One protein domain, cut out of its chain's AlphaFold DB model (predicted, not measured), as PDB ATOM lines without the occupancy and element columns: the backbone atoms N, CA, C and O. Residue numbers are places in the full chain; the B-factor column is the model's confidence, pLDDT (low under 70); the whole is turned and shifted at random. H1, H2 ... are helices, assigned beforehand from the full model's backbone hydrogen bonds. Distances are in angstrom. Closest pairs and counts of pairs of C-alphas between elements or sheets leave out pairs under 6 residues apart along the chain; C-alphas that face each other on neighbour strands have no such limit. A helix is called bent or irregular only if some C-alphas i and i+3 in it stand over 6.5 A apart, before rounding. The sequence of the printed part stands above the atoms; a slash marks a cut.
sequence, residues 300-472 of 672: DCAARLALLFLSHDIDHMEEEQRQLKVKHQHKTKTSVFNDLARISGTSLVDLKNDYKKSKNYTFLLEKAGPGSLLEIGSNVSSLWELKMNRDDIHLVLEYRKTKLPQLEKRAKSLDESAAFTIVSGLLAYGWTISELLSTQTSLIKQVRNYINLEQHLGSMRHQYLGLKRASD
ATOM      1  N   ASP A 300     191.527 198.105 128.391       85.25
ATOM      2  CA  ASP A 300     190.763 198.655 127.267       85.25
ATOM      3  C   ASP A 300     190.715 200.186 127.344       85.25
ATOM      4  O   ASP A 300     190.965 200.869 126.351       85.25
ATOM      5  N   CYS A 301     190.480 200.752 128.531       88.06
ATOM      6  CA  CYS A 301     190.572 202.196 128.734       88.06
ATOM      7  C   CYS A 301     191.988 202.719 128.436       88.06
ATOM      8  O   CYS A 301     192.136 203.706 127.715       88.06
ATOM      9  N   ALA A 302     193.030 202.042 128.924       88.81
ATOM     10  CA  ALA A 302     194.420 202.401 128.647       88.81
ATOM     11  C   ALA A 302     194.766 202.308 127.147       88.81
ATOM     12  O   ALA A 302     195.468 203.177 126.637       88.81
ATOM     13  N   ALA A 303     194.231 201.326 126.417       89.06
ATOM     14  CA  ALA A 303     194.409 201.190 124.973       89.06
ATOM     15  C   ALA A 303     193.753 202.348 124.199       89.06
ATOM     16  O   ALA A 303     194.366 202.910 123.289       89.06
ATOM     17  N   ARG A 304     192.550 202.782 124.603       94.19
ATOM     18  CA  ARG A 304     191.894 203.977 124.037       94.19
ATOM     19  C   ARG A 304     192.697 205.251 124.301       94.19
ATOM     20  O   ARG A 304     192.848 206.076 123.401       94.19
ATOM     21  N   LEU A 305     193.253 205.396 125.506       94.31
ATOM     22  CA  LEU A 305     194.150 206.506 125.839       94.31
ATOM     23  C   LEU A 305     195.459 206.446 125.034       94.31
ATOM     24  O   LEU A 305     195.891 207.473 124.524       94.31
ATOM     25  N   ALA A 306     196.041 205.265 124.813       93.62
ATOM     26  CA  ALA A 306     197.234 205.102 123.980       93.62
ATOM     27  C   ALA A 306     196.997 205.526 122.516       93.62
ATOM     28  O   ALA A 306     197.855 206.180 121.924       93.62
ATOM     29  N   LEU A 307     195.816 205.245 121.946       95.19
ATOM     30  CA  LEU A 307     195.425 205.763 120.627       95.19
ATOM     31  C   LEU A 307     195.323 207.299 120.613       95.19
ATOM     32  O   LEU A 307     195.708 207.931 119.627       95.19
ATOM     33  N   LEU A 308     194.841 207.920 121.696       95.38
ATOM     34  CA  LEU A 308     194.829 209.381 121.841       95.38
ATOM     35  C   LEU A 308     196.239 209.969 121.986       95.38
ATOM     36  O   LEU A 308     196.510 211.012 121.393       95.38
ATOM     37  N   PHE A 309     197.139 209.309 122.718       95.31
ATOM     38  CA  PHE A 309     198.531 209.745 122.881       95.31
ATOM     39  C   PHE A 309     199.285 209.672 121.547       95.31
ATOM     40  O   PHE A 309     199.850 210.672 121.114       95.31
ATOM     41  N   LEU A 310     199.143 208.568 120.806       93.62
ATOM     42  CA  LEU A 310     199.661 208.438 119.440       93.62
ATOM     43  C   LEU A 310     199.147 209.557 118.517       93.62
ATOM     44  O   LEU A 310     199.895 210.127 117.719       93.62
ATOM     45  N   SER A 311     197.858 209.890 118.629       94.75
ATOM     46  CA  SER A 311     197.250 211.002 117.894       94.75
ATOM     47  C   SER A 311     197.873 212.347 118.268       94.75
ATOM     48  O   SER A 311     198.110 213.176 117.389       94.75
ATOM     49  N   HIS A 312     198.151 212.554 119.557       94.81
ATOM     50  CA  HIS A 312     198.790 213.753 120.079       94.81
ATOM     51  C   HIS A 312     200.228 213.904 119.573       94.81
ATOM     52  O   HIS A 312     200.566 215.006 119.138       94.81
ATOM     53  N   ASP A 313     201.043 212.848 119.574       92.12
ATOM     54  CA  ASP A 313     202.423 212.900 119.070       92.12
ATOM     55  C   ASP A 313     202.450 213.250 117.576       92.12
ATOM     56  O   ASP A 313     203.177 214.149 117.153       92.12
ATOM     57  N   ILE A 314     201.591 212.605 116.776       93.50
ATOM     58  CA  ILE A 314     201.457 212.881 115.337       93.50
ATOM     59  C   ILE A 314     201.040 214.337 115.086       93.50
ATOM     60  O   ILE A 314     201.569 214.983 114.179       93.50
ATOM     61  N   ASP A 315     200.086 214.863 115.855       93.88
ATOM     62  CA  ASP A 315     199.627 216.249 115.717       93.88
ATOM     63  C   ASP A 315     200.684 217.259 116.210       93.88
ATOM     64  O   ASP A 315     200.844 218.313 115.593       93.88
ATOM     65  N   HIS A 316     201.447 216.924 117.258       92.25
ATOM     66  CA  HIS A 316     202.532 217.751 117.789       92.25
ATOM     67  C   HIS A 316     203.710 217.837 116.814       92.25
ATOM     68  O   HIS A 316     204.092 218.938 116.424       92.25
ATOM     69  N   MET A 317     204.218 216.698 116.334       90.12
ATOM     70  CA  MET A 317     205.283 216.657 115.328       90.12
ATOM     71  C   MET A 317     204.867 217.360 114.028       90.12
ATOM     72  O   MET A 317     205.698 217.971 113.354       90.12
ATOM     73  N   GLU A 318     203.584 217.303 113.651       91.56
ATOM     74  CA  GLU A 318     203.089 218.059 112.498       91.56
ATOM     75  C   GLU A 318     203.125 219.574 112.746       91.56
ATOM     76  O   GLU A 318     203.461 220.334 111.838       91.56
ATOM     77  N   GLU A 319     202.798 220.019 113.961       89.25
ATOM     78  CA  GLU A 319     202.878 221.421 114.364       89.25
ATOM     79  C   GLU A 319     204.328 221.925 114.430       89.25
ATOM     80  O   GLU A 319     204.618 222.964 113.834       89.25
ATOM     81  N   GLU A 320     205.258 221.168 115.017       86.81
ATOM     82  CA  GLU A 320     206.693 221.498 115.012       86.81
ATOM     83  C   GLU A 320     207.252 221.603 113.585       86.81
ATOM     84  O   GLU A 320     207.865 222.609 113.216       86.81
ATOM     85  N   GLN A 321     206.981 220.609 112.725       86.75
ATOM     86  CA  GLN A 321     207.416 220.654 111.326       86.75
ATOM     87  C   GLN A 321     206.820 221.844 110.561       86.75
ATOM     88  O   GLN A 321     207.468 222.361 109.646       86.75
ATOM     89  N   ARG A 322     205.605 222.284 110.913       85.50
ATOM     90  CA  ARG A 322     204.942 223.453 110.318       85.50
ATOM     91  C   ARG A 322     205.590 224.766 110.763       85.50
ATOM     92  O   ARG A 322     205.731 225.660 109.936       85.50
ATOM     93  N   GLN A 323     206.011 224.871 112.025       82.12
ATOM     94  CA  GLN A 323     206.715 226.049 112.549       82.12
ATOM     95  C   GLN A 323     208.128 226.187 111.958       82.12
ATOM     96  O   GLN A 323     208.544 227.289 111.608       82.12
ATOM     97  N   LEU A 324     208.844 225.072 111.772       80.81
ATOM     98  CA  LEU A 324     210.200 225.066 111.207       80.81
ATOM     99  C   LEU A 324     210.238 225.363 109.692       80.81
ATOM    100  O   LEU A 324     211.183 225.976 109.197       80.81
ATOM    101  N   LYS A 325     209.223 224.945 108.922       69.81
ATOM    102  CA  LYS A 325     209.206 225.052 107.448       69.81
ATOM    103  C   LYS A 325     208.473 226.307 106.959       69.81
ATOM    104  O   LYS A 325     207.442 226.222 106.298       69.81
ATOM    105  N   VAL A 326     209.069 227.478 107.195       58.28
ATOM    106  CA  VAL A 326     208.484 228.812 106.914       58.28
ATOM    107  C   VAL A 326     208.090 229.069 105.440       58.28
ATOM    108  O   VAL A 326     207.344 230.012 105.185       58.28
ATOM    109  N   LYS A 327     208.554 228.285 104.446       55.34
ATOM    110  CA  LYS A 327     208.279 228.588 103.018       55.34
ATOM    111  C   LYS A 327     207.698 227.489 102.121       55.34
ATOM    112  O   LYS A 327     206.897 227.853 101.261       55.34
ATOM    113  N   HIS A 328     208.037 226.198 102.240       51.28
ATOM    114  CA  HIS A 328     207.627 225.208 101.218       51.28
ATOM    115  C   HIS A 328     207.121 223.843 101.740       51.28
ATOM    116  O   HIS A 328     207.749 223.193 102.569       51.28
ATOM    117  N   GLN A 329     206.046 223.386 101.073       54.47
ATOM    118  CA  GLN A 329     205.409 222.052 101.035       54.47
ATOM    119  C   GLN A 329     204.328 221.687 102.080       54.47
ATOM    120  O   GLN A 329     204.603 221.281 103.205       54.47
ATOM    121  N   HIS A 330     203.083 221.615 101.587       56.97
ATOM    122  CA  HIS A 330     201.861 221.093 102.231       56.97
ATOM    123  C   HIS A 330     201.863 219.575 102.566       56.97
ATOM    124  O   HIS A 330     200.804 218.962 102.667       56.97
ATOM    125  N   LYS A 331     203.024 218.921 102.700       63.56
ATOM    126  CA  LYS A 331     203.140 217.459 102.913       63.56
ATOM    127  C   LYS A 331     203.587 217.074 104.335       63.56
ATOM    128  O   LYS A 331     204.120 215.983 104.533       63.56
ATOM    129  N   THR A 332     203.350 217.946 105.317       78.56
ATOM    130  CA  THR A 332     203.761 217.788 106.728       78.56
ATOM    131  C   THR A 332     203.324 216.450 107.324       78.56
ATOM    132  O   THR A 332     204.173 215.628 107.658       78.56
ATOM    133  N   LYS A 333     202.015 216.174 107.392       89.44
ATOM    134  CA  LYS A 333     201.501 214.994 108.109       89.44
ATOM    135  C   LYS A 333     201.964 213.667 107.507       89.44
ATOM    136  O   LYS A 333     202.289 212.740 108.238       89.44
ATOM    137  N   THR A 334     202.063 213.578 106.178       90.06
ATOM    138  CA  THR A 334     202.601 212.382 105.505       90.06
ATOM    139  C   THR A 334     204.091 212.180 105.791       90.06
ATOM    140  O   THR A 334     204.511 211.034 105.920       90.06
ATOM    141  N   SER A 335     204.879 213.256 105.938       90.69
ATOM    142  CA  SER A 335     206.267 213.148 106.414       90.69
ATOM    143  C   SER A 335     206.302 212.588 107.831       90.69
ATOM    144  O   SER A 335     206.940 211.568 108.041       90.69
ATOM    145  N   VAL A 336     205.536 213.177 108.758       92.25
ATOM    146  CA  VAL A 336     205.441 212.722 110.158       92.25
ATOM    147  C   VAL A 336     205.082 211.236 110.247       92.25
ATOM    148  O   VAL A 336     205.758 210.496 110.952       92.25
ATOM    149  N   PHE A 337     204.091 210.768 109.481       92.94
ATOM    150  CA  PHE A 337     203.751 209.342 109.419       92.94
ATOM    151  C   PHE A 337     204.913 208.461 108.931       92.94
ATOM    152  O   PHE A 337     205.129 207.385 109.481       92.94
ATOM    153  N   ASN A 338     205.662 208.888 107.909       92.56
ATOM    154  CA  ASN A 338     206.813 208.132 107.407       92.56
ATOM    155  C   ASN A 338     207.984 208.141 108.406       92.56
ATOM    156  O   ASN A 338     208.640 207.118 108.596       92.56
ATOM    157  N   ASP A 339     208.239 209.286 109.044       88.56
ATOM    158  CA  ASP A 339     209.285 209.460 110.048       88.56
ATOM    159  C   ASP A 339     208.995 208.595 111.287       88.56
ATOM    160  O   ASP A 339     209.876 207.852 111.719       88.56
ATOM    161  N   LEU A 340     207.757 208.610 111.796       87.19
ATOM    162  CA  LEU A 340     207.318 207.772 112.916       87.19
ATOM    163  C   LEU A 340     207.326 206.280 112.575       87.19
ATOM    164  O   LEU A 340     207.877 205.513 113.353       87.19
ATOM    165  N   ALA A 341     206.811 205.868 111.411       88.94
ATOM    166  CA  ALA A 341     206.860 204.466 110.978       88.94
ATOM    167  C   ALA A 341     208.307 203.936 110.915       88.94
ATOM    168  O   ALA A 341     208.593 202.823 111.353       88.94
ATOM    169  N   ARG A 342     209.252 204.761 110.433       90.69
ATOM    170  CA  ARG A 342     210.688 204.437 110.431       90.69
ATOM    171  C   ARG A 342     211.273 204.344 111.845       90.69
ATOM    172  O   ARG A 342     212.104 203.475 112.078       90.69
ATOM    173  N   ILE A 343     210.889 205.240 112.759       82.12
ATOM    174  CA  ILE A 343     211.413 205.280 114.136       82.12
ATOM    175  C   ILE A 343     210.860 204.125 114.983       82.12
ATOM    176  O   ILE A 343     211.617 203.500 115.720       82.12
ATOM    177  N   SER A 344     209.565 203.822 114.876       81.62
ATOM    178  CA  SER A 344     208.900 202.785 115.675       81.62
ATOM    179  C   SER A 344     209.040 201.371 115.102       81.62
ATOM    180  O   SER A 344     208.718 200.402 115.787       81.62
ATOM    181  N   GLY A 345     209.458 201.235 113.839       82.31
ATOM    182  CA  GLY A 345     209.437 199.963 113.108       82.31
ATOM    183  C   GLY A 345     208.024 199.468 112.758       82.31
ATOM    184  O   GLY A 345     207.865 198.337 112.306       82.31
ATOM    185  N   THR A 346     206.992 200.291 112.969       83.69
ATOM    186  CA  THR A 346     205.589 199.969 112.662       83.69
ATOM    187  C   THR A 346     205.297 200.201 111.181       83.69
ATOM    188  O   THR A 346     205.865 201.103 110.562       83.69
ATOM    189  N   SER A 347     204.376 199.435 110.587       92.38
ATOM    190  CA  SER A 347     203.980 199.699 109.204       92.38
ATOM    191  C   SER A 347     203.254 201.047 109.079       92.38
ATOM    192  O   SER A 347     202.478 201.460 109.945       92.38
ATOM    193  N   LEU A 348     203.468 201.730 107.951       93.56
ATOM    194  CA  LEU A 348     202.783 202.987 107.626       93.56
ATOM    195  C   LEU A 348     201.252 202.824 107.555       93.56
ATOM    196  O   LEU A 348     200.518 203.797 107.731       93.56
ATOM    197  N   VAL A 349     200.775 201.613 107.257       94.00
ATOM    198  CA  VAL A 349     199.348 201.286 107.172       94.00
ATOM    199  C   VAL A 349     198.752 201.190 108.572       94.00
ATOM    200  O   VAL A 349     197.745 201.844 108.836       94.00
ATOM    201  N   ASP A 350     199.404 200.469 109.483       86.81
ATOM    202  CA  ASP A 350     198.936 200.300 110.864       86.81
ATOM    203  C   ASP A 350     198.945 201.632 111.613       86.81
ATOM    204  O   ASP A 350     197.929 202.025 112.178       86.81
ATOM    205  N   LEU A 351     200.025 202.412 111.487       89.25
ATOM    206  CA  LEU A 351     200.135 203.742 112.091       89.25
ATOM    207  C   LEU A 351     199.016 204.699 111.626       89.25
ATOM    208  O   LEU A 351     198.460 205.463 112.417       89.25
ATOM    209  N   LYS A 352     198.645 204.649 110.337       95.06
ATOM    210  CA  LYS A 352     197.512 205.420 109.794       95.06
ATOM    211  C   LYS A 352     196.160 204.877 110.244       95.06
ATOM    212  O   LYS A 352     195.235 205.667 110.423       95.06
ATOM    213  N   ASN A 353     196.032 203.562 110.407       93.44
ATOM    214  CA  ASN A 353     194.824 202.933 110.925       93.44
ATOM    215  C   ASN A 353     194.608 203.322 112.389       93.44
ATOM    216  O   ASN A 353     193.522 203.780 112.722       93.44
ATOM    217  N   ASP A 354     195.629 203.250 113.235       91.38
ATOM    218  CA  ASP A 354     195.539 203.619 114.651       91.38
ATOM    219  C   ASP A 354     195.276 205.122 114.835       91.38
ATOM    220  O   ASP A 354     194.377 205.502 115.587       91.38
ATOM    221  N   TYR A 355     195.913 205.986 114.035       94.81
ATOM    222  CA  TYR A 355     195.533 207.403 113.964       94.81
ATOM    223  C   TYR A 355     194.099 207.622 113.444       94.81
ATOM    224  O   TYR A 355     193.448 208.604 113.787       94.81
ATOM    225  N   LYS A 356     193.561 206.746 112.587       94.81
ATOM    226  CA  LYS A 356     192.154 206.828 112.163       94.81
ATOM    227  C   LYS A 356     191.218 206.428 113.308       94.81
ATOM    228  O   LYS A 356     190.228 207.129 113.510       94.81
ATOM    229  N   LYS A 357     191.539 205.362 114.051       93.38
ATOM    230  CA  LYS A 357     190.786 204.886 115.224       93.38
ATOM    231  C   LYS A 357     190.689 205.964 116.310       93.38
ATOM    232  O   LYS A 357     189.610 206.181 116.856       93.38
ATOM    233  N   SER A 358     191.781 206.691 116.576       94.94
ATOM    234  CA  SER A 358     191.816 207.751 117.598       94.94
ATOM    235  C   SER A 358     190.803 208.877 117.353       94.94
ATOM    236  O   SER A 358     190.287 209.449 118.311       94.94
ATOM    237  N   LYS A 359     190.467 209.183 116.088       95.06
ATOM    238  CA  LYS A 359     189.637 210.347 115.718       95.06
ATOM    239  C   LYS A 359     188.279 210.382 116.399       95.06
ATOM    240  O   LYS A 359     187.801 211.470 116.716       95.06
ATOM    241  N   ASN A 360     187.660 209.223 116.601       94.94
ATOM    242  CA  ASN A 360     186.347 209.131 117.227       94.94
ATOM    243  C   ASN A 360     186.433 209.370 118.741       94.94
ATOM    244  O   ASN A 360     185.563 210.035 119.296       94.94
ATOM    245  N   TYR A 361     187.526 208.950 119.384       96.19
ATOM    246  CA  TYR A 361     187.819 209.286 120.778       96.19
ATOM    247  C   TYR A 361     188.174 210.770 120.953       96.19
ATOM    248  O   TYR A 361     187.664 211.406 121.872       96.19
ATOM    249  N   THR A 362     188.961 211.362 120.045       95.62
ATOM    250  CA  THR A 362     189.251 212.810 120.060       95.62
ATOM    251  C   THR A 362     187.963 213.619 119.907       95.62
ATOM    252  O   THR A 362     187.716 214.544 120.671       95.62
ATOM    253  N   PHE A 363     187.100 213.226 118.967       95.62
ATOM    254  CA  PHE A 363     185.812 213.876 118.735       95.62
ATOM    255  C   PHE A 363     184.848 213.728 119.922       95.62
ATOM    256  O   PHE A 363     184.181 214.692 120.293       95.62
ATOM    257  N   LEU A 364     184.804 212.552 120.559       95.44
ATOM    258  CA  LEU A 364     184.031 212.342 121.781       95.44
ATOM    259  C   LEU A 364     184.519 213.256 122.912       95.44
ATOM    260  O   LEU A 364     183.703 213.905 123.560       95.44
ATOM    261  N   LEU A 365     185.833 213.355 123.115       95.56
ATOM    262  CA  LEU A 365     186.439 214.236 124.113       95.56
ATOM    263  C   LEU A 365     186.105 215.714 123.831       95.56
ATOM    264  O   LEU A 365     185.712 216.432 124.747       95.56
ATOM    265  N   GLU A 366     186.179 216.152 122.569       95.88
ATOM    266  CA  GLU A 366     185.824 217.513 122.129       95.88
ATOM    267  C   GLU A 366     184.332 217.853 122.314       95.88
ATOM    268  O   GLU A 366     183.999 219.009 122.576       95.88
ATOM    269  N   LYS A 367     183.420 216.884 122.153       96.06
ATOM    270  CA  LYS A 367     181.961 217.112 122.223       96.06
ATOM    271  C   LYS A 367     181.349 216.848 123.594       96.06
ATOM    272  O   LYS A 367     180.376 217.506 123.955       96.06
ATOM    273  N   ALA A 368     181.887 215.886 124.333       95.69
ATOM    274  CA  ALA A 368     181.270 215.319 125.527       95.69
ATOM    275  C   ALA A 368     182.167 215.364 126.771       95.69
ATOM    276  O   ALA A 368     181.712 214.989 127.853       95.69
ATOM    277  N   GLY A 369     183.400 215.857 126.649       96.38
ATOM    278  CA  GLY A 369     184.387 215.907 127.728       96.38
ATOM    279  C   GLY A 369     185.140 214.584 127.932       96.38
ATOM    280  O   GLY A 369     184.667 213.520 127.518       96.38
ATOM    281  N   PRO A 370     186.342 214.634 128.534       96.38
ATOM    282  CA  PRO A 370     187.223 213.478 128.689       96.38
ATOM    283  C   PRO A 370     186.640 212.379 129.591       96.38
ATOM    284  O   PRO A 370     186.954 211.210 129.378       96.38
ATOM    285  N   GLY A 371     185.747 212.697 130.533       94.81
ATOM    286  CA  GLY A 371     185.062 211.718 131.386       94.81
ATOM    287  C   GLY A 371     184.220 210.730 130.581       94.81
ATOM    288  O   GLY A 371     184.126 209.553 130.928       94.81
ATOM    289  N   SER A 372     183.728 211.156 129.413       94.38
ATOM    290  CA  SER A 372     183.028 210.285 128.464       94.38
ATOM    291  C   SER A 372     183.896 209.155 127.892       94.38
ATOM    292  O   SER A 372     183.333 208.178 127.412       94.38
ATOM    293  N   LEU A 373     185.233 209.245 127.939       93.19
ATOM    294  CA  LEU A 373     186.143 208.172 127.499       93.19
ATOM    295  C   LEU A 373     186.271 207.037 128.524       93.19
ATOM    296  O   LEU A 373     186.491 205.882 128.143       93.19
ATOM    297  N   LEU A 374     186.148 207.367 129.813       91.75
ATOM    298  CA  LEU A 374     186.187 206.387 130.904       91.75
ATOM    299  C   LEU A 374     184.900 205.548 130.929       91.75
ATOM    300  O   LEU A 374     184.936 204.364 131.240       91.75
ATOM    301  N   GLU A 375     183.786 206.153 130.516       91.44
ATOM    302  CA  GLU A 375     182.447 205.554 130.453       91.44
ATOM    303  C   GLU A 375     182.228 204.586 129.270       91.44
ATOM    304  O   GLU A 375     181.190 203.929 129.192       91.44
ATOM    305  N   ILE A 376     183.174 204.470 128.329       90.69
ATOM    306  CA  ILE A 376     183.043 203.537 127.198       90.69
ATOM    307  C   ILE A 376     183.273 202.094 127.679       90.69
ATOM    308  O   ILE A 376     184.365 201.741 128.137       90.69
ATOM    309  N   GLY A 377     182.279 201.224 127.495       85.88
ATOM    310  CA  GLY A 377     182.402 199.790 127.777       85.88
ATOM    311  C   GLY A 377     183.504 199.101 126.958       85.88
ATOM    312  O   GLY A 377     183.758 199.447 125.803       85.88
ATOM    313  N   SER A 378     184.158 198.099 127.545       80.62
ATOM    314  CA  SER A 378     185.185 197.268 126.891       80.62
ATOM    315  C   SER A 378     184.682 196.604 125.604       80.62
ATOM    316  O   SER A 378     185.343 196.620 124.565       80.62
ATOM    317  N   ASN A 379     183.454 196.089 125.646       80.50
ATOM    318  CA  ASN A 379     182.781 195.401 124.545       80.50
ATOM    319  C   ASN A 379     182.512 196.272 123.300       80.50
ATOM    320  O   ASN A 379     182.278 195.716 122.226       80.50
ATOM    321  N   VAL A 380     182.551 197.607 123.410       86.69
ATOM    322  CA  VAL A 380     182.211 198.523 122.306       86.69
ATOM    323  C   VAL A 380     183.400 199.269 121.697       86.69
ATOM    324  O   VAL A 380     183.204 199.924 120.677       86.69
ATOM    325  N   SER A 381     184.634 199.145 122.204       88.31
ATOM    326  CA  SER A 381     185.802 199.861 121.638       88.31
ATOM    327  C   SER A 381     185.950 199.642 120.116       88.31
ATOM    328  O   SER A 381     186.077 200.594 119.352       88.31
ATOM    329  N   SER A 382     185.766 198.406 119.628       88.06
ATOM    330  CA  SER A 382     185.805 198.107 118.181       88.06
ATOM    331  C   SER A 382     184.674 198.747 117.348       88.06
ATOM    332  O   SER A 382     184.852 198.985 116.151       88.06
ATOM    333  N   LEU A 383     183.519 199.047 117.956       87.69
ATOM    334  CA  LEU A 383     182.420 199.790 117.326       87.69
ATOM    335  C   LEU A 383     182.826 201.263 117.160       87.69
ATOM    336  O   LEU A 383     182.758 201.793 116.048       87.69
ATOM    337  N   TRP A 384     183.320 201.875 118.241       92.44
ATOM    338  CA  TRP A 384     183.821 203.252 118.261       92.44
ATOM    339  C   TRP A 384     184.997 203.469 117.303       92.44
ATOM    340  O   TRP A 384     185.075 204.512 116.665       92.44
ATOM    341  N   GLU A 385     185.888 202.492 117.151       93.44
ATOM    342  CA  GLU A 385     187.116 202.621 116.353       93.44
ATOM    343  C   GLU A 385     186.931 202.399 114.849       93.44
ATOM    344  O   GLU A 385     187.661 202.984 114.046       93.44
ATOM    345  N   LEU A 386     185.997 201.525 114.457       91.25
ATOM    346  CA  LEU A 386     185.906 201.024 113.078       91.25
ATOM    347  C   LEU A 386     184.579 201.323 112.377       91.25
ATOM    348  O   LEU A 386     184.548 201.302 111.145       91.25
ATOM    349  N   LYS A 387     183.492 201.538 113.126       90.12
ATOM    350  CA  LYS A 387     182.127 201.556 112.578       90.12
ATOM    351  C   LYS A 387     181.392 202.875 112.776       90.12
ATOM    352  O   LYS A 387     180.664 203.262 111.872       90.12
ATOM    353  N   MET A 388     181.575 203.548 113.913       89.69
ATOM    354  CA  MET A 388     180.903 204.825 114.159       89.69
ATOM    355  C   MET A 388     181.463 205.933 113.263       89.69
ATOM    356  O   MET A 388     182.679 206.119 113.156       89.69
ATOM    357  N   ASN A 389     180.570 206.697 112.644       92.62
ATOM    358  CA  ASN A 389     180.874 207.988 112.040       92.62
ATOM    359  C   ASN A 389     180.576 209.136 113.039       92.62
ATOM    360  O   ASN A 389     180.176 208.901 114.179       92.62
ATOM    361  N   ARG A 390     180.813 210.394 112.643       93.75
ATOM    362  CA  ARG A 390     180.617 211.555 113.535       93.75
ATOM    363  C   ARG A 390     179.152 211.845 113.857       93.75
ATOM    364  O   ARG A 390     178.873 212.317 114.957       93.75
ATOM    365  N   ASP A 391     178.250 211.556 112.930       92.44
ATOM    366  CA  ASP A 391     176.815 211.783 113.087       92.44
ATOM    367  C   ASP A 391     176.221 210.719 114.024       92.44
ATOM    368  O   ASP A 391     175.469 211.062 114.933       92.44
ATOM    369  N   ASP A 392     176.681 209.462 113.931       92.44
ATOM    370  CA  ASP A 392     176.353 208.403 114.903       92.44
ATOM    371  C   ASP A 392     176.761 208.806 116.330       92.44
ATOM    372  O   ASP A 392     175.997 208.637 117.280       92.44
ATOM    373  N   ILE A 393     177.973 209.358 116.497       92.56
ATOM    374  CA  ILE A 393     178.469 209.820 117.804       92.56
ATOM    375  C   ILE A 393     177.619 210.989 118.311       92.56
ATOM    376  O   ILE A 393     177.292 211.032 119.496       92.56
ATOM    377  N   HIS A 394     177.221 211.914 117.434       92.75
ATOM    378  CA  HIS A 394     176.300 212.992 117.788       92.75
ATOM    379  C   HIS A 394     174.949 212.456 118.281       92.75
ATOM    380  O   HIS A 394     174.518 212.846 119.365       92.75
ATOM    381  N   LEU A 395     174.331 211.520 117.556       92.31
ATOM    382  CA  LEU A 395     173.058 210.902 117.941       92.31
ATOM    383  C   LEU A 395     173.158 210.143 119.271       92.31
ATOM    384  O   LEU A 395     172.287 210.291 120.127       92.31
ATOM    385  N   VAL A 396     174.238 209.385 119.494       92.06
ATOM    386  CA  VAL A 396     174.483 208.691 120.773       92.06
ATOM    387  C   VAL A 396     174.636 209.684 121.928       92.06
ATOM    388  O   VAL A 396     174.110 209.440 123.014       92.06
ATOM    389  N   LEU A 397     175.305 210.820 121.716       92.81
ATOM    390  CA  LEU A 397     175.451 211.862 122.735       92.81
ATOM    391  C   LEU A 397     174.141 212.605 123.023       92.81
ATOM    392  O   LEU A 397     173.846 212.874 124.189       92.81
ATOM    393  N   GLU A 398     173.327 212.900 122.010       93.25
ATOM    394  CA  GLU A 398     171.998 213.485 122.221       93.25
ATOM    395  C   GLU A 398     171.055 212.512 122.931       93.25
ATOM    396  O   GLU A 398     170.382 212.905 123.887       93.25
ATOM    397  N   TYR A 399     171.057 211.231 122.550       89.75
ATOM    398  CA  TYR A 399     170.311 210.190 123.254       89.75
ATOM    399  C   TYR A 399     170.756 210.088 124.717       89.75
ATOM    400  O   TYR A 399     169.926 210.141 125.622       89.75
ATOM    401  N   ARG A 400     172.069 210.035 124.980       91.44
ATOM    402  CA  ARG A 400     172.626 209.995 126.341       91.44
ATOM    403  C   ARG A 400     172.167 211.191 127.176       91.44
ATOM    404  O   ARG A 400     171.689 211.011 128.291       91.44
ATOM    405  N   LYS A 401     172.235 212.400 126.616       92.06
ATOM    406  CA  LYS A 401     171.825 213.643 127.281       92.06
ATOM    407  C   LYS A 401     170.313 213.727 127.540       92.06
ATOM    408  O   LYS A 401     169.912 214.278 128.560       92.06
ATOM    409  N   THR A 402     169.482 213.220 126.627       91.44
ATOM    410  CA  THR A 402     168.012 213.360 126.688       91.44
ATOM    411  C   THR A 402     167.298 212.197 127.374       91.44
ATOM    412  O   THR A 402     166.256 212.413 127.990       91.44
ATOM    413  N   LYS A 403     167.830 210.974 127.277       93.00
ATOM    414  CA  LYS A 403     167.220 209.741 127.801       93.00
ATOM    415  C   LYS A 403     167.972 209.139 128.985       93.00
ATOM    416  O   LYS A 403     167.344 208.491 129.811       93.00
ATOM    417  N   LEU A 404     169.280 209.388 129.118       85.69
ATOM    418  CA  LEU A 404     170.125 208.831 130.185       85.69
ATOM    419  C   LEU A 404     170.821 209.932 131.024       85.69
ATOM    420  O   LEU A 404     172.044 209.896 131.197       85.69
ATOM    421  N   PRO A 405     170.082 210.910 131.594       90.88
ATOM    422  CA  PRO A 405     170.673 212.076 132.258       90.88
ATOM    423  C   PRO A 405     171.553 211.723 133.469       90.88
ATOM    424  O   PRO A 405     172.492 212.457 133.776       90.88
ATOM    425  N   GLN A 406     171.306 210.588 134.133       90.44
ATOM    426  CA  GLN A 406     172.172 210.094 135.211       90.44
ATOM    427  C   GLN A 406     173.557 209.679 134.692       90.44
ATOM    428  O   GLN A 406     174.566 209.952 135.340       90.44
ATOM    429  N   LEU A 407     173.621 209.066 133.504       85.00
ATOM    430  CA  LEU A 407     174.875 208.656 132.874       85.00
ATOM    431  C   LEU A 407     175.622 209.866 132.297       85.00
ATOM    432  O   LEU A 407     176.835 209.954 132.453       85.00
ATOM    433  N   GLU A 408     174.910 210.851 131.734       92.81
ATOM    434  CA  GLU A 408     175.499 212.153 131.379       92.81
ATOM    435  C   GLU A 408     176.117 212.833 132.615       92.81
ATOM    436  O   GLU A 408     177.282 213.226 132.588       92.81
ATOM    437  N   LYS A 409     175.385 212.901 133.737       94.12
ATOM    438  CA  LYS A 409     175.892 213.459 135.001       94.12
ATOM    439  C   LYS A 409     177.113 212.696 135.525       94.12
ATOM    440  O   LYS A 409     178.060 213.334 135.984       94.12
ATOM    441  N   ARG A 410     177.122 211.359 135.436       93.88
ATOM    442  CA  ARG A 410     178.273 210.523 135.818       93.88
ATOM    443  C   ARG A 410     179.490 210.826 134.942       93.88
ATOM    444  O   ARG A 410     180.532 211.179 135.486       93.88
ATOM    445  N   ALA A 411     179.331 210.817 133.617       90.81
ATOM    446  CA  ALA A 411     180.389 211.182 132.675       90.81
ATOM    447  C   ALA A 411     180.973 212.573 132.983       90.81
ATOM    448  O   ALA A 411     182.189 212.726 133.053       90.81
ATOM    449  N   LYS A 412     180.116 213.564 133.269       95.81
ATOM    450  CA  LYS A 412     180.539 214.914 133.671       95.81
ATOM    451  C   LYS A 412     181.267 214.970 135.009       95.81
ATOM    452  O   LYS A 412     182.262 215.679 135.116       95.81
ATOM    453  N   SER A 413     180.852 214.188 136.003       95.56
ATOM    454  CA  SER A 413     181.576 214.089 137.280       95.56
ATOM    455  C   SER A 413     182.972 213.458 137.159       95.56
ATOM    456  O   SER A 413     183.793 213.619 138.056       95.56
ATOM    457  N   LEU A 414     183.256 212.773 136.045       95.38
ATOM    458  CA  LEU A 414     184.552 212.164 135.749       95.38
ATOM    459  C   LEU A 414     185.453 213.029 134.852       95.38
ATOM    460  O   LEU A 414     186.597 212.636 134.632       95.38
ATOM    461  N   ASP A 415     184.989 214.175 134.337       96.38
ATOM    462  CA  ASP A 415     185.762 214.996 133.389       96.38
ATOM    463  C   ASP A 415     187.123 215.442 133.981       96.38
ATOM    464  O   ASP A 415     188.154 215.320 133.319       96.38
ATOM    465  N   GLU A 416     187.166 215.870 135.248       94.81
ATOM    466  CA  GLU A 416     188.415 216.271 135.923       94.81
ATOM    467  C   GLU A 416     189.376 215.078 136.112       94.81
ATOM    468  O   GLU A 416     190.533 215.111 135.686       94.81
ATOM    469  N   SER A 417     188.871 213.966 136.658       93.38
ATOM    470  CA  SER A 417     189.622 212.716 136.856       93.38
ATOM    471  C   SER A 417     190.165 212.136 135.546       93.38
ATOM    472  O   SER A 417     191.289 211.628 135.502       93.38
ATOM    473  N   ALA A 418     189.405 212.228 134.456       94.25
ATOM    474  CA  ALA A 418     189.830 211.783 133.136       94.25
ATOM    475  C   ALA A 418     190.918 212.690 132.549       94.25
ATOM    476  O   ALA A 418     191.899 212.189 132.001       94.25
ATOM    477  N   ALA A 419     190.798 214.010 132.722       96.44
ATOM    478  CA  ALA A 419     191.832 214.964 132.332       96.44
ATOM    479  C   ALA A 419     193.153 214.725 133.092       96.44
ATOM    480  O   ALA A 419     194.215 214.679 132.466       96.44
ATOM    481  N   PHE A 420     193.105 214.465 134.406       92.44
ATOM    482  CA  PHE A 420     194.285 214.051 135.180       92.44
ATOM    483  C   PHE A 420     194.871 212.720 134.697       92.44
ATOM    484  O   PHE A 420     196.090 212.596 134.575       92.44
ATOM    485  N   THR A 421     194.019 211.739 134.377       91.88
ATOM    486  CA  THR A 421     194.449 210.426 133.863       91.88
ATOM    487  C   THR A 421     195.179 210.565 132.521       91.88
ATOM    488  O   THR A 421     196.222 209.945 132.324       91.88
ATOM    489  N   ILE A 422     194.692 211.434 131.625       94.88
ATOM    490  CA  ILE A 422     195.346 211.761 130.346       94.88
ATOM    491  C   ILE A 422     196.734 212.376 130.580       94.88
ATOM    492  O   ILE A 422     197.709 211.914 129.989       94.88
ATOM    493  N   VAL A 423     196.854 213.372 131.465       93.38
ATOM    494  CA  VAL A 423     198.147 214.019 131.766       93.38
ATOM    495  C   VAL A 423     199.130 213.047 132.413       93.38
ATOM    496  O   VAL A 423     200.280 212.965 131.987       93.38
ATOM    497  N   SER A 424     198.679 212.275 133.401       87.50
ATOM    498  CA  SER A 424     199.495 211.253 134.067       87.50
ATOM    499  C   SER A 424     199.981 210.190 133.078       87.50
ATOM    500  O   SER A 424     201.142 209.792 133.127       87.50
ATOM    501  N   GLY A 425     199.121 209.778 132.139       88.19
ATOM    502  CA  GLY A 425     199.467 208.836 131.077       88.19
ATOM    503  C   GLY A 425     200.523 209.377 130.110       88.19
ATOM    504  O   GLY A 425     201.474 208.663 129.805       88.19
ATOM    505  N   LEU A 426     200.422 210.642 129.690       88.44
ATOM    506  CA  LEU A 426     201.429 211.284 128.833       88.44
ATOM    507  C   LEU A 426     202.790 211.412 129.534       88.44
ATOM    508  O   LEU A 426     203.819 211.093 128.937       88.44
ATOM    509  N   LEU A 427     202.808 211.809 130.811       83.75
ATOM    510  CA  LEU A 427     204.040 211.858 131.606       83.75
ATOM    511  C   LEU A 427     204.665 210.468 131.794       83.75
ATOM    512  O   LEU A 427     205.879 210.322 131.679       83.75
ATOM    513  N   ALA A 428     203.848 209.442 132.056       78.88
ATOM    514  CA  ALA A 428     204.311 208.058 132.188       78.88
ATOM    515  C   ALA A 428     204.833 207.481 130.859       78.88
ATOM    516  O   ALA A 428     205.762 206.676 130.865       78.88
ATOM    517  N   TYR A 429     204.261 207.910 129.730       77.94
ATOM    518  CA  TYR A 429     204.723 207.573 128.384       77.94
ATOM    519  C   TYR A 429     206.063 208.249 128.026       77.94
ATOM    520  O   TYR A 429     206.856 207.675 127.282       77.94
ATOM    521  N   GLY A 430     206.359 209.418 128.607       81.88
ATOM    522  CA  GLY A 430     207.677 210.060 128.529       81.88
ATOM    523  C   GLY A 430     207.668 211.568 128.278       81.88
ATOM    524  O   GLY A 430     208.743 212.165 128.243       81.88
ATOM    525  N   TRP A 431     206.496 212.193 128.125       88.50
ATOM    526  CA  TRP A 431     206.389 213.645 127.967       88.50
ATOM    527  C   TRP A 431     206.884 214.381 129.216       88.50
ATOM    528  O   TRP A 431     206.643 213.962 130.350       88.50
ATOM    529  N   THR A 432     207.530 215.529 129.031       88.12
ATOM    530  CA  THR A 432     207.912 216.413 130.133       88.12
ATOM    531  C   THR A 432     206.832 217.450 130.437       88.12
ATOM    532  O   THR A 432     206.036 217.850 129.586       88.12
ATOM    533  N   ILE A 433     206.859 217.965 131.670       88.75
ATOM    534  CA  ILE A 433     206.019 219.092 132.107       88.75
ATOM    535  C   ILE A 433     206.156 220.292 131.155       88.75
ATOM    536  O   ILE A 433     205.159 220.916 130.808       88.75
ATOM    537  N   SER A 434     207.378 220.603 130.713       91.69
ATOM    538  CA  SER A 434     207.648 221.743 129.833       91.69
ATOM    539  C   SER A 434     206.998 221.588 128.456       91.69
ATOM    540  O   SER A 434     206.446 222.556 127.941       91.69
ATOM    541  N   GLU A 435     207.028 220.383 127.880       91.19
ATOM    542  CA  GLU A 435     206.413 220.085 126.579       91.19
ATOM    543  C   GLU A 435     204.878 220.121 126.664       91.19
ATOM    544  O   GLU A 435     204.227 220.719 125.811       91.19
ATOM    545  N   LEU A 436     204.278 219.582 127.733       91.69
ATOM    546  CA  LEU A 436     202.822 219.649 127.942       91.69
ATOM    547  C   LEU A 436     202.310 221.083 128.181       91.69
ATOM    548  O   LEU A 436     201.175 221.411 127.821       91.69
ATOM    549  N   LEU A 437     203.129 221.956 128.774       93.31
ATOM    550  CA  LEU A 437     202.800 223.373 128.950       93.31
ATOM    551  C   LEU A 437     202.984 224.185 127.659       93.31
ATOM    552  O   LEU A 437     202.167 225.060 127.380       93.31
ATOM    553  N   SER A 438     204.001 223.891 126.843       92.50
ATOM    554  CA  SER A 438     204.234 224.614 125.585       92.50
ATOM    555  C   SER A 438     203.295 224.173 124.456       92.50
ATOM    556  O   SER A 438     202.849 225.017 123.674       92.50
ATOM    557  N   THR A 439     202.960 222.882 124.378       92.38
ATOM    558  CA  THR A 439     202.229 222.302 123.242       92.38
ATOM    559  C   THR A 439     200.799 222.839 123.108       92.38
ATOM    560  O   THR A 439     200.161 223.252 124.084       92.38
ATOM    561  N   GLN A 440     200.293 222.866 121.874       91.62
ATOM    562  CA  GLN A 440     199.012 223.480 121.503       91.62
ATOM    563  C   GLN A 440     198.125 222.542 120.663       91.62
ATOM    564  O   GLN A 440     197.224 222.997 119.951       91.62
ATOM    565  N   THR A 441     198.328 221.229 120.777       93.56
ATOM    566  CA  THR A 441     197.483 220.212 120.131       93.56
ATOM    567  C   THR A 441     196.034 220.248 120.640       93.56
ATOM    568  O   THR A 441     195.756 220.779 121.720       93.56
ATOM    569  N   SER A 442     195.090 219.674 119.875       93.75
ATOM    570  CA  SER A 442     193.671 219.653 120.282       93.75
ATOM    571  C   SER A 442     193.486 218.954 121.633       93.75
ATOM    572  O   SER A 442     192.825 219.498 122.513       93.75
ATOM    573  N   LEU A 443     194.157 217.811 121.850       95.25
ATOM    574  CA  LEU A 443     194.068 217.053 123.104       95.25
ATOM    575  C   LEU A 443     194.407 217.918 124.325       95.25
ATOM    576  O   LEU A 443     193.610 217.998 125.258       95.25
ATOM    577  N   ILE A 444     195.551 218.607 124.313       95.56
ATOM    578  CA  ILE A 444     195.990 219.409 125.462       95.56
ATOM    579  C   ILE A 444     195.149 220.676 125.630       95.56
ATOM    580  O   ILE A 444     194.826 221.043 126.760       95.56
ATOM    581  N   LYS A 445     194.708 221.309 124.534       95.62
ATOM    582  CA  LYS A 445     193.731 222.409 124.595       95.62
ATOM    583  C   LYS A 445     192.433 221.979 125.274       95.62
ATOM    584  O   LYS A 445     191.927 222.714 126.112       95.62
ATOM    585  N   GLN A 446     191.926 220.788 124.961       95.69
ATOM    586  CA  GLN A 446     190.718 220.270 125.596       95.69
ATOM    587  C   GLN A 446     190.945 219.877 127.059       95.69
ATOM    588  O   GLN A 446     190.128 220.224 127.901       95.69
ATOM    589  N   VAL A 447     192.061 219.225 127.396       95.44
ATOM    590  CA  VAL A 447     192.426 218.891 128.790       95.44
ATOM    591  C   VAL A 447     192.488 220.147 129.673       95.44
ATOM    592  O   VAL A 447     191.952 220.141 130.780       95.44
ATOM    593  N   ARG A 448     193.060 221.252 129.170       96.12
ATOM    594  CA  ARG A 448     193.119 222.550 129.875       96.12
ATOM    595  C   ARG A 448     191.744 223.161 130.189       96.12
ATOM    596  O   ARG A 448     191.676 224.016 131.063       96.12
ATOM    597  N   ASN A 449     190.662 222.725 129.536       96.38
ATOM    598  CA  ASN A 449     189.302 223.178 129.862       96.38
ATOM    599  C   ASN A 449     188.760 222.561 131.165       96.38
ATOM    600  O   ASN A 449     187.794 223.081 131.717       96.38
ATOM    601  N   TYR A 450     189.358 221.464 131.642       95.88
ATOM    602  CA  TYR A 450     188.873 220.698 132.797       95.88
ATOM    603  C   TYR A 450     189.820 220.741 133.999       95.88
ATOM    604  O   TYR A 450     189.367 220.547 135.121       95.88
ATOM    605  N   ILE A 451     191.115 221.012 133.789       94.25
ATOM    606  CA  ILE A 451     192.113 221.098 134.864       94.25
ATOM    607  C   ILE A 451     193.044 222.301 134.682       94.25
ATOM    608  O   ILE A 451     193.489 222.606 133.573       94.25
ATOM    609  N   ASN A 452     193.425 222.938 135.793       93.62
ATOM    610  CA  ASN A 452     194.539 223.884 135.798       93.62
ATOM    611  C   ASN A 452     195.854 223.103 135.646       93.62
ATOM    612  O   ASN A 452     196.413 222.588 136.618       93.62
ATOM    613  N   LEU A 453     196.323 222.998 134.401       88.50
ATOM    614  CA  LEU A 453     197.488 222.198 134.034       88.50
ATOM    615  C   LEU A 453     198.764 222.650 134.766       88.50
ATOM    616  O   LEU A 453     199.531 221.803 135.208       88.50
ATOM    617  N   GLU A 454     198.972 223.955 134.961       89.56
ATOM    618  CA  GLU A 454     200.137 224.477 135.691       89.56
ATOM    619  C   GLU A 454     200.101 224.098 137.174       89.56
ATOM    620  O   GLU A 454     201.085 223.584 137.709       89.56
ATOM    621  N   GLN A 455     198.956 224.288 137.834       88.50
ATOM    622  CA  GLN A 455     198.773 223.937 139.243       88.50
ATOM    623  C   GLN A 455     198.916 222.426 139.471       88.50
ATOM    624  O   GLN A 455     199.581 221.999 140.418       88.50
ATOM    625  N   HIS A 456     198.332 221.608 138.591       82.56
ATOM    626  CA  HIS A 456     198.398 220.154 138.697       82.56
ATOM    627  C   HIS A 456     199.809 219.616 138.433       82.56
ATOM    628  O   HIS A 456     200.333 218.849 139.244       82.56
ATOM    629  N   LEU A 457     200.466 220.059 137.355       85.69
ATOM    630  CA  LEU A 457     201.850 219.677 137.069       85.69
ATOM    631  C   LEU A 457     202.815 220.212 138.136       85.69
ATOM    632  O   LEU A 457     203.792 219.539 138.449       85.69
ATOM    633  N   GLY A 458     202.527 221.362 138.753       82.81
ATOM    634  CA  GLY A 458     203.228 221.859 139.937       82.81
ATOM    635  C   GLY A 458     203.095 220.912 141.133       82.81
ATOM    636  O   GLY A 458     204.105 220.479 141.686       82.81
ATOM    637  N   SER A 459     201.868 220.521 141.488       82.12
ATOM    638  CA  SER A 459     201.593 219.554 142.564       82.12
ATOM    639  C   SER A 459     202.292 218.210 142.322       82.12
ATOM    640  O   SER A 459     203.050 217.732 143.171       82.12
ATOM    641  N   MET A 460     202.159 217.648 141.115       77.81
ATOM    642  CA  MET A 460     202.871 216.426 140.742       77.81
ATOM    643  C   MET A 460     204.388 216.617 140.746       77.81
ATOM    644  O   MET A 460     205.099 215.727 141.200       77.81
ATOM    645  N   ARG A 461     204.922 217.774 140.342       76.06
ATOM    646  CA  ARG A 461     206.360 218.058 140.457       76.06
ATOM    647  C   ARG A 461     206.827 218.001 141.911       76.06
ATOM    648  O   ARG A 461     207.924 217.512 142.144       76.06
ATOM    649  N   HIS A 462     206.020 218.421 142.886       72.69
ATOM    650  CA  HIS A 462     206.341 218.240 144.306       72.69
ATOM    651  C   HIS A 462     206.250 216.776 144.756       72.69
ATOM    652  O   HIS A 462     207.118 216.331 145.502       72.69
ATOM    653  N   GLN A 463     205.279 216.005 144.262       67.25
ATOM    654  CA  GLN A 463     205.146 214.576 144.568       67.25
ATOM    655  C   GLN A 463     206.305 213.753 143.972       67.25
ATOM    656  O   GLN A 463     207.007 213.046 144.696       67.25
ATOM    657  N   TYR A 464     206.588 213.923 142.678       61.44
ATOM    658  CA  TYR A 464     207.708 213.285 141.988       61.44
ATOM    659  C   TYR A 464     209.063 213.776 142.497       61.44
ATOM    660  O   TYR A 464     209.943 212.946 142.664       61.44
ATOM    661  N   LEU A 465     209.264 215.064 142.818       58.41
ATOM    662  CA  LEU A 465     210.495 215.509 143.496       58.41
ATOM    663  C   LEU A 465     210.552 215.086 144.969       58.41
ATOM    664  O   LEU A 465     211.641 215.078 145.528       58.41
ATOM    665  N   GLY A 466     209.441 214.708 145.600       53.25
ATOM    666  CA  GLY A 466     209.435 214.050 146.908       53.25
ATOM    667  C   GLY A 466     210.052 212.656 146.812       53.25
ATOM    668  O   GLY A 466     211.060 212.381 147.466       53.25
ATOM    669  N   LEU A 467     209.529 211.818 145.907       49.91
ATOM    670  CA  LEU A 467     210.126 210.515 145.590       49.91
ATOM    671  C   LEU A 467     211.563 210.667 145.071       49.91
ATOM    672  O   LEU A 467     212.455 209.921 145.467       49.91
ATOM    673  N   LYS A 468     211.818 211.663 144.217       43.44
ATOM    674  CA  LYS A 468     213.127 211.850 143.604       43.44
ATOM    675  C   LYS A 468     214.146 212.511 144.527       43.44
ATOM    676  O   LYS A 468     215.305 212.193 144.384       43.44
ATOM    677  N   ARG A 469     213.793 213.327 145.527       42.06
ATOM    678  CA  ARG A 469     214.762 213.780 146.556       42.06
ATOM    679  C   ARG A 469     215.130 212.675 147.542       42.06
ATOM    680  O   ARG A 469     216.245 212.688 148.052       42.06
ATOM    681  N   ALA A 470     214.250 211.695 147.759       43.62
ATOM    682  CA  ALA A 470     214.624 210.459 148.444       43.62
ATOM    683  C   ALA A 470     215.615 209.599 147.622       43.62
ATOM    684  O   ALA A 470     216.329 208.788 148.208       43.62
ATOM    685  N   SER A 471     215.688 209.816 146.299       39.78
ATOM    686  CA  SER A 471     216.609 209.151 145.362       39.78
ATOM    687  C   SER A 471     217.906 209.950 145.109       39.78
ATOM    688  O   SER A 471     219.002 209.434 145.276       39.78
ATOM    689  N   ASP A 472     217.791 211.243 144.792       36.62
ATOM    690  CA  ASP A 472     218.855 212.160 144.350       36.62
ATOM    691  C   ASP A 472     219.729 212.687 145.519       36.62
ATOM    692  O   ASP A 472     220.742 213.346 145.289       36.62
TER     693      ASP A 472
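AT A GLANCE: This is residues 300 to 472 of the 672 residues of an uncharacterized protein of Botryotinia calthae (UniProt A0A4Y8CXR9). Two long helices, H1 and H3, cross as an X to make the core of an irregular cluster of helices: H2 packs on the later part of H1 and the first part of H3, H5 packs on residues 356 to 361 of H3, by the crossing, and H4 packs on residues 361 to 365 of H3, with both H4 and H5 also meeting the first residues of H1. H6, H7 and H8 then follow a bent path outside H3 and H4, H9 and H10 come after them with H10 by the crossing, and the last helix, H11, leads away, with residues 462 to 472 sticking out as an arm. The printed part has 173 residues with eleven named helices, H1 to H11 in order along the chain, and no named strand; its class is all helix. It is compact, with a radius of gyration of the C-alphas of 17.6 A, and spans 48 by 45 by 29 A.

IN THESE COORDINATES: H1, residues 300 to 324, begins at C-alpha 300 (190.763, 198.655, 127.267) and is 36.5 A long from first to last C-alpha. H2 is residues 332 to 344, 18.2 A. H3 is residues 348 to 368, 30.6 A, from C-alpha 348 at (202.783, 202.987, 107.626); it is neither bent nor irregular, but only just, as C-alphas 357 and 360 are 6.5 A apart. H4 is residues 371 to 374 and H5 residues 378 to 386; H5 is irregular, with C-alphas 379 and 382 at 7.5 A. H6 is residues 390 to 403, 19.7 A, H7 residues 405 to 413, and H8 residues 415 to 429, 21.0 A. H9 is residues 433 to 438 and H10 residues 442 to 447. H11, residues 453 to 472, is 25.8 A long, has a kink of 34 degrees near residue 466 and ends at C-alpha 472 (218.855, 212.160, 144.350).

HOW THE PARTS SIT: H1 and H3 are the hubs, touching six other helices each. They touch each other about perpendicular, at 78 degrees, the closest C-alphas being those of Leu 307 and Ser 358 at 5.1 A. H2 touches H1 at a steep tilt of 56 degrees, opposite ways, closest at the C-alphas of Glu 318 and Lys 333, 5.6 A. H5 touches H3 closest at the C-alphas of Lys 357 and Glu 385, 4.5 A. H6 touches H3 at a shallow tilt of 32 degrees, the same way, closest at the C-alphas of Asn 360 and Arg 390, 7.2 A. H6 and H7 touch only at the corner, and only just, with 3 pairs of C-alphas within 8 A, the closest being Lys 401 and Glu 408 at 5.7 A. H4 touches H8, with the C-alphas of Gly 371 and Asp 415 closest at 3.9 A. H7 and H8 meet only through their link. H10 only just touches H1, with 3 pairs of C-alphas within 8 A, the closest being His 312 and Leu 443 at 6.5 A. H9 and H11 only just touch, also with 3 pairs, the closest being Ile 433 and Leu 457 at 6.5 A; H8 and H11 are near each other. Packing is mostly crossed. Every O i to N i+4 pair is within hydrogen-bond range in H1, H2 and H6 to H11; the counts are 14 of 17 in H3 and 3 of 5 in H5, and H4 is too short for such a pair.

THE WHOLE: The C-alphas farthest apart, those of Lys 403 and Asp 472, are 54.3 A from each other. The printed part has no cut, and no link is long; the link from H1 to H2 is short and the others are tight. Residues 323 to 329 and 462 to 472 stand free. The mean pLDDT of the printed part is 87.1, and residues 325 to 331 and 463 to 472 are under 70.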